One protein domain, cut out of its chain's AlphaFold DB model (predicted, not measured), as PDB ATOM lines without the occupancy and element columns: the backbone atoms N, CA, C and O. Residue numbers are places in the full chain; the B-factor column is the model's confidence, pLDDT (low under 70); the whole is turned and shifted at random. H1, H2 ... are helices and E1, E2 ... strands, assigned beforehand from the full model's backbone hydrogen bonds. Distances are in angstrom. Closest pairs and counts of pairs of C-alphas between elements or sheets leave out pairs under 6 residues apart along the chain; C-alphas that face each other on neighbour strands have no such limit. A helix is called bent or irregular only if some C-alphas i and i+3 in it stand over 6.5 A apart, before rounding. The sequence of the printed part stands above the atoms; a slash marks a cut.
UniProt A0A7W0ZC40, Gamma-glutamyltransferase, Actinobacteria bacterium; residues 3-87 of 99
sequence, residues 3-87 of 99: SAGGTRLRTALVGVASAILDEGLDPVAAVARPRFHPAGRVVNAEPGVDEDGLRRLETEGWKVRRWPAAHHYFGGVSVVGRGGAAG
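AT A GLANCE: This is residues 3 to 87 of the 99 residues of the protein "Gamma-glutamyltransferase" of Actinobacteria bacterium (UniProt A0A7W0ZC40). An elongated domain has a small sheet at each end: E1, E2 and E3 with H3 over one face at one end, and the hairpin of E4 and E5 with the short H2 packed on it at the other. The long H1 lies between, packing on H2 and E4 and reaching E1 with part of its length. The printed part has 85 residues, with three named helices and five named strands in the order H1 H2 E1 E2 H3 E3 E4 E5; its class is mixed, helices and strands. The larger sheet has the order E1, E2, E3 and is mixed, while E4 and E5 are antiparallel. The whole is compact, with a radius of gyration of the C-alphas of 13.2 A, and spans 41 by 25 by 20 A.

HOW THE PARTS SIT: In the larger sheet E2, residues 42 to 45, is the inner strand, between E1, residues 36 to 39, and E3, residues 63 to 66. E1 and E2 form an antiparallel hairpin, with N 37 and O 44 2.8 A apart, within hydrogen-bond range. E2 and E3 are parallel, with N 45 and O 65 at 2.9 A. H3, residues 51 to 59, is on this sheet at a height of 9.7 A and runs along the strands, at 15 degrees to E3 on the local plane; its closest C-alphas to E3 are those of Glu 58 and Val 64, 6.4 A apart. E2, H3 and E3 form a strand-helix-strand unit, two parallel neighbour strands with a helix between them in the chain, and its crossover is right-handed. H1, residues 6 to 21, only grazes the sheet with residues 8 to 15; the closest C-alphas of H1 and E1 are those of Thr 11 and His 37, 6.4 A apart. With residues 15 to 20 alone H1 touches H2, residues 27 to 32, at a steep tilt of 51 degrees, opposite ways; the closest C-alphas, of Val 16 and Ala 30, are 5.2 A apart. E4, residues 76 to 81, and E5, residues 84 to 86, form an antiparallel hairpin, with N 79 and O 86 at 2.8 A. The closest C-alphas of H2 and E5, those of Val 28 and Ala 86, are 5.1 A apart, and those of H1 and E4, Leu 13 and Val 77, are 6.8 A apart. H1 and H3 are apart. In H2 and H3 every O i to N i+4 pair is within hydrogen-bond range; in H1, 9 of 12 are.

IN THESE COORDINATES: H1 begins at C-alpha 6, (175.991, 209.456, 171.750), and is 23.5 A long; it is irregular, but only just, with C-alphas 7 and 10 6.9 A apart. E4 is 16.7 A long, H3 12.4 A and E1 10.0 A. E5 ends at C-alpha 86, (178.390, 215.790, 152.990).

THE WHOLE: The C-alphas of Gly 61 and Arg 82 are the two farthest apart, at 41.4 A. The printed part has no cut. The link from E3 to E4, nine residues, is short, and the other links are tight. Residues 3 to 8 have pLDDT under 70; the mean of the printed part is 91.5.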
ATOM      1  N   SER A   3     180.120 212.994 163.860       61.12
ATOM      2  CA  SER A   3     178.679 212.728 163.958       61.12
ATOM      3  C   SER A   3     178.131 213.176 165.309       61.12
ATOM      4  O   SER A   3     178.847 213.137 166.306       61.12
ATOM      5  N   ALA A   4     176.859 213.578 165.354       58.38
ATOM      6  CA  ALA A   4     176.130 213.843 166.594       58.38
ATOM      7  C   ALA A   4     175.204 212.655 166.935       58.38
ATOM      8  O   ALA A   4     174.394 212.247 166.096       58.38
ATOM      9  N   GLY A   5     175.284 212.087 168.153       54.50
ATOM     10  CA  GLY A   5     174.404 210.953 168.513       54.50
ATOM     11  C   GLY A   5     174.729 210.021 169.699       54.50
ATOM     12  O   GLY A   5     174.054 208.997 169.828       54.50
ATOM     13  N   GLY A   6     175.691 210.315 170.583       61.00
ATOM     14  CA  GLY A   6     175.991 209.456 171.750       61.00
ATOM     15  C   GLY A   6     176.543 208.065 171.379       61.00
ATOM     16  O   GLY A   6     177.218 207.924 170.369       61.00
ATOM     17  N   THR A   7     176.264 207.010 172.158       54.62
ATOM     18  CA  THR A   7     176.843 205.646 171.994       54.62
ATOM     19  C   THR A   7     176.607 204.970 170.633       54.62
ATOM     20  O   THR A   7     177.310 204.021 170.289       54.62
ATOM     21  N   ARG A   8     175.674 205.482 169.825       63.22
ATOM     22  CA  ARG A   8     175.347 205.002 168.468       63.22
ATOM     23  C   ARG A   8     176.259 205.575 167.372       63.22
ATOM     24  O   ARG A   8     176.150 205.177 166.218       63.22
ATOM     25  N   LEU A   9     177.196 206.462 167.735       70.00
ATOM     26  CA  LEU A   9     178.172 207.076 166.823       70.00
ATOM     27  C   LEU A   9     179.050 206.067 166.087       70.00
ATOM     28  O   LEU A   9     179.462 206.321 164.960       70.00
ATOM     29  N   ARG A  10     179.379 204.948 166.743       82.31
ATOM     30  CA  ARG A  10     180.448 204.058 166.280       82.31
ATOM     31  C   ARG A  10     180.100 203.396 164.952       82.31
ATOM     32  O   ARG A  10     180.887 203.484 164.023       82.31
ATOM     33  N   THR A  11     178.916 202.798 164.834       86.38
ATOM     34  CA  THR A  11     178.509 202.121 163.592       86.38
ATOM     35  C   THR A  11     178.277 203.100 162.450       86.38
ATOM     36  O   THR A  11     178.648 202.800 161.324       86.38
ATOM     37  N   ALA A  12     177.727 204.286 162.733       90.62
ATOM     38  CA  ALA A  12     177.535 205.314 161.713       90.62
ATOM     39  C   ALA A  12     178.878 205.815 161.157       90.62
ATOM     40  O   ALA A  12     179.061 205.870 159.945       90.62
ATOM     41  N   LEU A  13     179.839 206.133 162.033       91.25
ATOM     42  CA  LEU A  13     181.161 206.609 161.621       91.25
ATOM     43  C   LEU A  13     181.970 205.525 160.907       91.25
ATOM     44  O   LEU A  13     182.558 205.817 159.872       91.25
ATOM     45  N   VAL A  14     181.984 204.293 161.429       93.00
ATOM     46  CA  VAL A  14     182.704 203.171 160.805       93.00
ATOM     47  C   VAL A  14     182.106 202.834 159.444       93.00
ATOM     48  O   VAL A  14     182.857 202.684 158.489       93.00
ATOM     49  N   GLY A  15     180.776 202.785 159.325       94.19
ATOM     50  CA  GLY A  15     180.116 202.504 158.051       94.19
ATOM     51  C   GLY A  15     180.432 203.552 156.984       94.19
ATOM     52  O   GLY A  15     180.782 203.196 155.864       94.19
ATOM     53  N   VAL A  16     180.384 204.844 157.335       94.62
ATOM     54  CA  VAL A  16     180.740 205.922 156.396       94.62
ATOM     55  C   VAL A  16     182.234 205.909 156.062       94.62
ATOM     56  O   VAL A  16     182.598 206.114 154.909       94.62
ATOM     57  N   ALA A  17     183.108 205.658 157.041       93.75
ATOM     58  CA  ALA A  17     184.545 205.570 156.799       93.75
ATOM     59  C   ALA A  17     184.896 204.405 155.866       93.75
ATOM     60  O   ALA A  17     185.626 204.620 154.908       93.75
ATOM     61  N   SER A  18     184.349 203.212 156.112       95.12
ATOM     62  CA  SER A  18     184.593 202.018 155.294       95.12
ATOM     63  C   SER A  18     184.053 202.188 153.873       95.12
ATOM     64  O   SER A  18     184.770 201.945 152.910       95.12
ATOM     65  N   ALA A  19     182.854 202.765 153.722       95.06
ATOM     66  CA  ALA A  19     182.310 203.100 152.407       95.06
ATOM     67  C   ALA A  19     183.253 204.016 151.595       95.06
ATOM     68  O   ALA A  19     183.446 203.811 150.401       95.06
ATOM     69  N   ILE A  20     183.867 205.019 152.227       94.94
ATOM     70  CA  ILE A  20     184.780 205.938 151.529       94.94
ATOM     71  C   ILE A  20     186.152 205.294 151.288       94.94
ATOM     72  O   ILE A  20     186.703 205.411 150.198       94.94
ATOM     73  N   LEU A  21     186.732 204.671 152.314       93.94
ATOM     74  CA  LEU A  21     188.127 204.225 152.305       93.94
ATOM     75  C   LEU A  21     188.310 202.861 151.639       93.94
ATOM     76  O   LEU A  21     189.271 202.685 150.898       93.94
ATOM     77  N   ASP A  22     187.398 201.924 151.898       96.12
ATOM     78  CA  ASP A  22     187.503 200.543 151.425       96.12
ATOM     79  C   ASP A  22     186.742 200.348 150.107       96.12
ATOM     80  O   ASP A  22     187.208 199.643 149.215       96.12
ATOM     81  N   GLU A  23     185.582 200.995 149.962       95.31
ATOM     82  CA  GLU A  23     184.709 200.837 148.788       95.31
ATOM     83  C   GLU A  23     184.796 202.004 147.787       95.31
ATOM     84  O   GLU A  23     184.244 201.916 146.691       95.31
ATOM     85  N   GLY A  24     185.487 203.095 148.134       94.94
ATOM     86  CA  GLY A  24     185.723 204.223 147.229       94.94
ATOM     87  C   GLY A  24     184.494 205.086 146.924       94.94
ATOM     88  O   GLY A  24     184.498 205.810 145.927       94.94
ATOM     89  N   LEU A  25     183.440 205.029 147.745       95.56
ATOM     90  CA  LEU A  25     182.262 205.879 147.560       95.56
ATOM     91  C   LEU A  25     182.582 207.350 147.809       95.56
ATOM     92  O   LEU A  25     183.351 207.705 148.707       95.56
ATOM     93  N   ASP A  26     181.913 208.222 147.057       95.06
ATOM     94  CA  ASP A  26     181.945 209.647 147.346       95.06
ATOM     95  C   ASP A  26     181.262 209.950 148.701       95.06
ATOM     96  O   ASP A  26     180.400 209.190 149.166       95.06
ATOM     97  N   PRO A  27     181.610 211.072 149.360       93.62
ATOM     98  CA  PRO A  27     181.066 211.418 150.670       93.62
ATOM     99  C   PRO A  27     179.536 211.480 150.754       93.62
ATOM    100  O   PRO A  27     178.983 211.147 151.802       93.62
ATOM    101  N   VAL A  28     178.842 211.906 149.693       93.94
ATOM    102  CA  VAL A  28     177.376 212.026 149.689       93.94
ATOM    103  C   VAL A  28     176.750 210.638 149.641       93.94
ATOM    104  O   VAL A  28     175.895 210.332 150.476       93.94
ATOM    105  N   ALA A  29     177.217 209.772 148.739       95.12
ATOM    106  CA  ALA A  29     176.746 208.392 148.649       95.12
ATOM    107  C   ALA A  29     177.029 207.603 149.939       95.12
ATOM    108  O   ALA A  29     176.147 206.909 150.455       95.12
ATOM    109  N   ALA A  30     178.224 207.764 150.514       95.31
ATOM    110  CA  ALA A  30     178.601 207.115 151.767       95.31
ATOM    111  C   ALA A  30     177.701 207.538 152.941       95.31
ATOM    112  O   ALA A  30     177.266 206.697 153.730       95.31
ATOM    113  N   VAL A  31     177.379 208.832 153.057       94.88
ATOM    114  CA  VAL A  31     176.476 209.345 154.102       94.88
ATOM    115  C   VAL A  31     175.028 208.894 153.878       94.88
ATOM    116  O   VAL A  31     174.338 208.566 154.851       94.88
ATOM    117  N   ALA A  32     174.565 208.854 152.627       94.69
ATOM    118  CA  ALA A  32     173.196 208.480 152.279       94.69
ATOM    119  C   ALA A  32     172.898 206.988 152.494       94.69
ATOM    120  O   ALA A  32     171.756 206.644 152.812       94.69
ATOM    121  N   ARG A  33     173.914 206.121 152.375       95.56
ATOM    122  CA  ARG A  33     173.791 204.660 152.473       95.56
ATOM    123  C   ARG A  33     172.910 204.209 153.659       95.56
ATOM    124  O   ARG A  33     173.091 204.721 154.770       95.56
ATOM    125  N   PRO A  34     171.972 203.262 153.448       95.88
ATOM    126  CA  PRO A  34     171.170 202.670 154.518       95.88
ATOM    127  C   PRO A  34     172.023 202.087 155.642       95.88
ATOM    128  O   PRO A  34     173.087 201.516 155.397       95.88
ATOM    129  N   ARG A  35     171.561 202.222 156.886       95.69
ATOM    130  CA  ARG A  35     172.334 201.825 158.068       95.69
ATOM    131  C   ARG A  35     171.638 200.767 158.897       95.69
ATOM    132  O   ARG A  35     170.416 200.700 158.985       95.69
ATOM    133  N   PHE A  36     172.456 200.004 159.611       95.75
ATOM    134  CA  PHE A  36     172.020 199.137 160.692       95.75
ATOM    135  C   PHE A  36     172.836 199.400 161.963       95.75
ATOM    136  O   PHE A  36     173.935 199.957 161.924       95.75
ATOM    137  N   HIS A  37     172.279 199.038 163.118       94.75
ATOM    138  CA  HIS A  37     172.937 199.186 164.412       94.75
ATOM    139  C   HIS A  37     172.508 198.077 165.391       94.75
ATOM    140  O   HIS A  37     171.309 197.948 165.674       94.75
ATOM    141  N   PRO A  38     173.456 197.299 165.947       94.44
ATOM    142  CA  PRO A  38     173.176 196.344 167.007       94.44
ATOM    143  C   PRO A  38     173.018 197.049 168.362       94.44
ATOM    144  O   PRO A  38     173.871 197.827 168.781       94.44
ATOM    145  N   ALA A  39     171.944 196.728 169.079       92.31
ATOM    146  CA  ALA A  39     171.673 197.148 170.448       92.31
ATOM    147  C   ALA A  39     171.270 195.919 171.283       92.31
ATOM    148  O   ALA A  39     170.154 195.406 171.176       92.31
ATOM    149  N   GLY A  40     172.196 195.412 172.103       92.94
ATOM    150  CA  GLY A  40     172.013 194.131 172.793       92.94
ATOM    151  C   GLY A  40     171.935 192.976 171.788       92.94
ATOM    152  O   GLY A  40     172.833 192.828 170.971       92.94
ATOM    153  N   ARG A  41     170.856 192.182 171.830       95.06
ATOM    154  CA  ARG A  41     170.563 191.091 170.870       95.06
ATOM    155  C   ARG A  41     169.617 191.500 169.734       95.06
ATOM    156  O   ARG A  41     169.060 190.637 169.056       95.06
ATOM    157  N   VAL A  42     169.413 192.803 169.539       97.44
ATOM    158  CA  VAL A  42     168.562 193.342 168.472       97.44
ATOM    159  C   VAL A  42     169.413 194.102 167.464       97.44
ATOM    160  O   VAL A  42     170.126 195.027 167.842       97.44
ATOM    161  N   VAL A  43     169.301 193.772 166.183       97.56
ATOM    162  CA  VAL A  43     169.842 194.572 165.080       97.56
ATOM    163  C   VAL A  43     168.721 195.438 164.529       97.56
ATOM    164  O   VAL A  43     167.712 194.931 164.053       97.56
ATOM    165  N   ASN A  44     168.871 196.754 164.624       97.56
ATOM    166  CA  ASN A  44     167.967 197.709 163.987       97.56
ATOM    167  C   ASN A  44     168.478 197.978 162.575       97.56
ATOM    168  O   ASN A  44     169.677 198.199 162.435       97.56
ATOM    169  N   ALA A  45     167.611 198.000 161.567       98.00
ATOM    170  CA  ALA A  45     168.000 198.229 160.176       98.00
ATOM    171  C   ALA A  45     167.041 199.197 159.476       98.00
ATOM    172  O   ALA A  45     165.823 199.087 159.631       98.00
ATOM    173  N   GLU A  46     167.598 200.148 158.730       97.69
ATOM    174  CA  GLU A  46     166.857 201.015 157.812       97.69
ATOM    175  C   GLU A  46     166.457 200.265 156.531       97.69
ATOM    176  O   GLU A  46     167.081 199.255 156.190       97.69
ATOM    177  N   PRO A  47     165.462 200.771 155.778       97.69
ATOM    178  CA  PRO A  47     165.153 200.244 154.452       97.69
ATOM    179  C   PRO A  47     166.370 200.303 153.523       97.69
ATOM    180  O   PRO A  47     167.045 201.331 153.448       97.69
ATOM    181  N   GLY A  48     166.620 199.216 152.794       96.69
ATOM    182  CA  GLY A  48     167.721 199.112 151.832       96.69
ATOM    183  C   GLY A  48     169.031 198.562 152.405       96.69
ATOM    184  O   GLY A  48     170.008 198.467 151.667       96.69
ATOM    185  N   VAL A  49     169.073 198.186 153.688       97.44
ATOM    186  CA  VAL A  49     170.121 197.282 154.194       97.44
ATOM    187  C   VAL A  49     169.942 195.904 153.548       97.44
ATOM    188  O   VAL A  49     168.813 195.493 153.286       97.44
ATOM    189  N   ASP A  50     171.048 195.203 153.290       97.25
ATOM    190  CA  ASP A  50     171.047 193.865 152.688       97.25
ATOM    191  C   ASP A  50     170.171 192.869 153.472       97.25
ATOM    192  O   ASP A  50     170.508 192.450 154.582       97.25
ATOM    193  N   GLU A  51     169.044 192.476 152.878       97.75
ATOM    194  CA  GLU A  51     168.074 191.571 153.497       97.75
ATOM    195  C   GLU A  51     168.594 190.136 153.627       97.75
ATOM    196  O   GLU A  51     168.165 189.416 154.532       97.75
ATOM    197  N   ASP A  52     169.538 189.707 152.790       98.25
ATOM    198  CA  ASP A  52     170.128 188.371 152.901       98.25
ATOM    199  C   ASP A  52     171.027 188.296 154.136       98.25
ATOM    200  O   ASP A  52     170.897 187.374 154.953       98.25
ATOM    201  N   GLY A  53     171.858 189.320 154.342       97.94
ATOM    202  CA  GLY A  53     172.619 189.512 155.571       97.94
ATOM    203  C   GLY A  53     171.729 189.607 156.814       97.94
ATOM    204  O   GLY A  53     172.015 188.963 157.826       97.94
ATOM    205  N   LEU A  54     170.615 190.346 156.748       98.19
ATOM    206  CA  LEU A  54     169.666 190.435 157.865       98.19
ATOM    207  C   LEU A  54     169.021 189.081 158.193       98.19
ATOM    208  O   LEU A  54     168.979 188.706 159.365       98.19
ATOM    209  N   ARG A  55     168.580 188.314 157.190       98.50
ATOM    210  CA  ARG A  55     168.028 186.963 157.405       98.50
ATOM    211  C   ARG A  55     169.052 186.016 158.014       98.50
ATOM    212  O   ARG A  55     168.709 185.228 158.892       98.50
ATOM    213  N   ARG A  56     170.317 186.108 157.602       98.31
ATOM    214  CA  ARG A  56     171.398 185.322 158.207       98.31
ATOM    215  C   ARG A  56     171.607 185.666 159.686       98.31
ATOM    216  O   ARG A  56     171.818 184.774 160.499       98.31
ATOM    217  N   LEU A  57     171.496 186.935 160.069       97.75
ATOM    218  CA  LEU A  57     171.556 187.309 161.485       97.75
ATOM    219  C   LEU A  57     170.389 186.697 162.279       97.75
ATOM    220  O   LEU A  57     170.589 186.250 163.410       97.75
ATOM    221  N   GLU A  58     169.192 186.631 161.689       98.25
ATOM    222  CA  GLU A  58     168.030 185.969 162.300       98.25
ATOM    223  C   GLU A  58     168.278 184.469 162.522       98.25
ATOM    224  O   GLU A  58     167.993 183.962 163.610       98.25
ATOM    225  N   THR A  59     168.875 183.760 161.553       98.12
ATOM    226  CA  THR A  59     169.224 182.334 161.720       98.12
ATOM    227  C   THR A  59     170.320 182.108 162.765       98.12
ATOM    228  O   THR A  59     170.335 181.071 163.424       98.12
ATOM    229  N   GLU A  60     171.189 183.095 162.983       97.38
ATOM    230  CA  GLU A  60     172.210 183.107 164.039       97.38
ATOM    231  C   GLU A  60     171.650 183.532 165.421       97.38
ATOM    232  O   GLU A  60     172.398 183.691 166.392       97.38
ATOM    233  N   GLY A  61     170.326 183.701 165.543       97.25
ATOM    234  CA  GLY A  61     169.630 183.958 166.808       97.25
ATOM    235  C   GLY A  61     169.542 185.433 167.209       97.25
ATOM    236  O   GLY A  61     169.187 185.744 168.352       97.25
ATOM    237  N   TRP A  62     169.859 186.360 166.305       98.25
ATOM    238  CA  TRP A  62     169.599 187.782 166.519       98.25
ATOM    239  C   TRP A  62     168.139 188.124 166.234       98.25
ATOM    240  O   TRP A  62     167.502 187.558 165.352       98.25
ATOM    241  N   LYS A  63     167.603 189.115 166.948       98.44
ATOM    242  CA  LYS A  63     166.334 189.740 166.559       98.44
ATOM    243  C   LYS A  63     166.627 190.861 165.574       98.44
ATOM    244  O   LYS A  63     167.365 191.778 165.923       98.44
ATOM    245  N   VAL A  64     166.024 190.849 164.391       98.50
ATOM    246  CA  VAL A  64     166.135 191.973 163.453       98.50
ATOM    247  C   VAL A  64     164.880 192.835 163.524       98.50
ATOM    248  O   VAL A  64     163.759 192.370 163.333       98.50
ATOM    249  N   ARG A  65     165.064 194.127 163.800       98.19
ATOM    250  CA  ARG A  65     164.022 195.150 163.729       98.19
ATOM    251  C   ARG A  65     164.234 195.988 162.476       98.19
ATOM    252  O   ARG A  65     165.128 196.834 162.439       98.19
ATOM    253  N   ARG A  66     163.363 195.803 161.491       98.19
ATOM    254  CA  ARG A  66     163.306 196.618 160.274       98.19
ATOM    255  C   ARG A  66     162.503 197.888 160.552       98.19
ATOM    256  O   ARG A  66     161.433 197.835 161.158       98.19
ATOM    257  N   TRP A  67     163.058 199.035 160.191       97.75
ATOM    258  CA  TRP A  67     162.427 200.341 160.357       97.75
ATOM    259  C   TRP A  67     161.726 200.743 159.055       97.75
ATOM    260  O   TRP A  67     162.190 200.368 157.984       97.75
ATOM    261  N   PRO A  68     160.627 201.515 159.113       97.06
ATOM    262  CA  PRO A  68     159.864 201.872 157.914       97.06
ATOM    263  C   PRO A  68     160.543 202.953 157.058       97.06
ATOM    264  O   PRO A  68     160.171 203.144 155.907       97.06
ATOM    265  N   ALA A  69     161.509 203.685 157.620       95.88
ATOM    266  CA  ALA A  69     162.197 204.792 156.966       95.88
ATOM    267  C   ALA A  69     163.578 205.028 157.592       95.88
ATOM    268  O   ALA A  69     163.853 204.569 158.707       95.88
ATOM    269  N   ALA A  70     164.418 205.789 156.886       94.25
ATOM    270  CA  ALA A  70     165.655 206.316 157.444       94.25
ATOM    271  C   ALA A  70     165.365 207.194 158.672       94.25
ATOM    272  O   ALA A  70     164.386 207.944 158.697       94.25
ATOM    273  N   HIS A  71     166.198 207.103 159.709       93.44
ATOM    274  CA  HIS A  71     165.908 207.752 160.985       93.44
ATOM    275  C   HIS A  71     167.167 208.219 161.718       93.44
ATOM    276  O   HIS A  71     168.201 207.558 161.741       93.44
ATOM    277  N   HIS A  72     167.057 209.327 162.448       90.75
ATOM    278  CA  HIS A  72     168.159 209.915 163.220       90.75
ATOM    279  C   HIS A  72     168.735 209.003 164.321       90.75
ATOM    280  O   HIS A  72     169.796 209.277 164.892       90.75
ATOM    281  N   TYR A  73     168.014 207.926 164.648       90.12
ATOM    282  CA  TYR A  73     168.473 206.847 165.522       90.12
ATOM    283  C   TYR A  73     169.804 206.257 165.030       90.12
ATOM    284  O   TYR A  73     170.670 205.952 165.847       90.12
ATOM    285  N   PHE A  74     170.000 206.189 163.710       92.12
ATOM    286  CA  PHE A  74     171.193 205.649 163.053       92.12
ATOM    287  C   PHE A  74     172.340 206.668 162.920       92.12
ATOM    288  O   PHE A  74     173.253 206.500 162.108       92.12
ATOM    289  N   GLY A  75     172.304 207.730 163.730       90.19
ATOM    290  CA  GLY A  75     173.289 208.806 163.726       90.19
ATOM    291  C   GLY A  75     173.063 209.827 162.612       90.19
ATOM    292  O   GLY A  75     172.227 209.650 161.731       90.19
ATOM    293  N   GLY A  76     173.819 210.921 162.683       90.31
ATOM    294  CA  GLY A  76     173.913 211.914 161.614       90.31
ATOM    295  C   GLY A  76     175.373 212.241 161.365       90.31
ATOM    296  O   GLY A  76     175.998 212.838 162.243       90.31
ATOM    297  N   VAL A  77     175.939 211.774 160.256       91.19
ATOM    298  CA  VAL A  77     177.366 211.935 159.936       91.19
ATOM    299  C   VAL A  77     177.597 213.170 159.065       91.19
ATOM    300  O   VAL A  77     176.992 213.322 158.011       91.19
ATOM    301  N   SER A  78     178.527 214.023 159.478       90.50
ATOM    302  CA  SER A  78     179.090 215.080 158.642       90.50
ATOM    303  C   SER A  78     180.499 214.686 158.199       90.50
ATOM    304  O   SER A  78     181.357 214.294 159.003       90.50
ATOM    305  N   VAL A  79     180.752 214.791 156.902       90.31
ATOM    306  CA  VAL A  79     182.024 214.469 156.256       90.31
ATOM    307  C   VAL A  79     182.556 215.718 155.572       90.31
ATOM    308  O   VAL A  79     181.815 216.419 154.896       90.31
ATOM    309  N   VAL A  80     183.852 215.965 155.733       89.88
ATOM    310  CA  VAL A  80     184.635 216.899 154.922       89.88
ATOM    311  C   VAL A  80     185.966 216.209 154.649       89.88
ATOM    312  O   VAL A  80     186.575 215.659 155.572       89.88
ATOM    313  N   GLY A  81     186.392 216.201 153.393       85.94
ATOM    314  CA  GLY A  81     187.656 215.622 152.959       85.94
ATOM    315  C   GLY A  81     188.008 216.054 151.540       85.94
ATOM    316  O   GLY A  81     187.268 216.795 150.898       85.94
ATOM    317  N   ARG A  82     189.142 215.569 151.028       82.12
ATOM    318  CA  ARG A  82     189.621 215.922 149.677       82.12
ATOM    319  C   ARG A  82     188.648 215.520 148.562       82.12
ATOM    320  O   ARG A  82     188.608 216.185 147.540       82.12
ATOM    321  N   GLY A  83     187.867 214.461 148.776       81.06
ATOM    322  CA  GLY A  83     186.840 213.991 147.841       81.06
ATOM    323  C   GLY A  83     185.490 214.707 147.954       81.06
ATOM    324  O   GLY A  83     184.547 214.289 147.294       81.06
ATOM    325  N   GLY A  84     185.365 215.739 148.798       88.50
ATOM    326  CA  GLY A  84     184.134 216.513 148.968       88.50
ATOM    327  C   GLY A  84     183.624 216.564 150.408       88.50
ATOM    328  O   GLY A  84     184.295 216.152 151.361       88.50
ATOM    329  N   ALA A  85     182.413 217.091 150.565       91.19
ATOM    330  CA  ALA A  85     181.744 217.241 151.848       91.19
ATOM    331  C   ALA A  85     180.288 216.774 151.768       91.19
ATOM    332  O   ALA A  85     179.641 216.907 150.732       91.19
ATOM    333  N   ALA A  86     179.772 216.238 152.871       93.12
ATOM    334  CA  ALA A  86     178.390 215.790 152.990       93.12
ATOM    335  C   ALA A  86     177.877 216.006 154.418       93.12
ATOM    336  O   ALA A  86     178.614 215.824 155.387       93.12
ATOM    337  N   GLY A  87     176.602 216.373 154.542       90.44
ATOM    338  CA  GLY A  87     175.870 216.408 155.806       90.44
ATOM    339  C   GLY A  87     174.708 215.421 155.759       90.44
ATOM    340  O   GLY A  87     174.079 215.258 154.718       90.44
TER     341      GLY A  87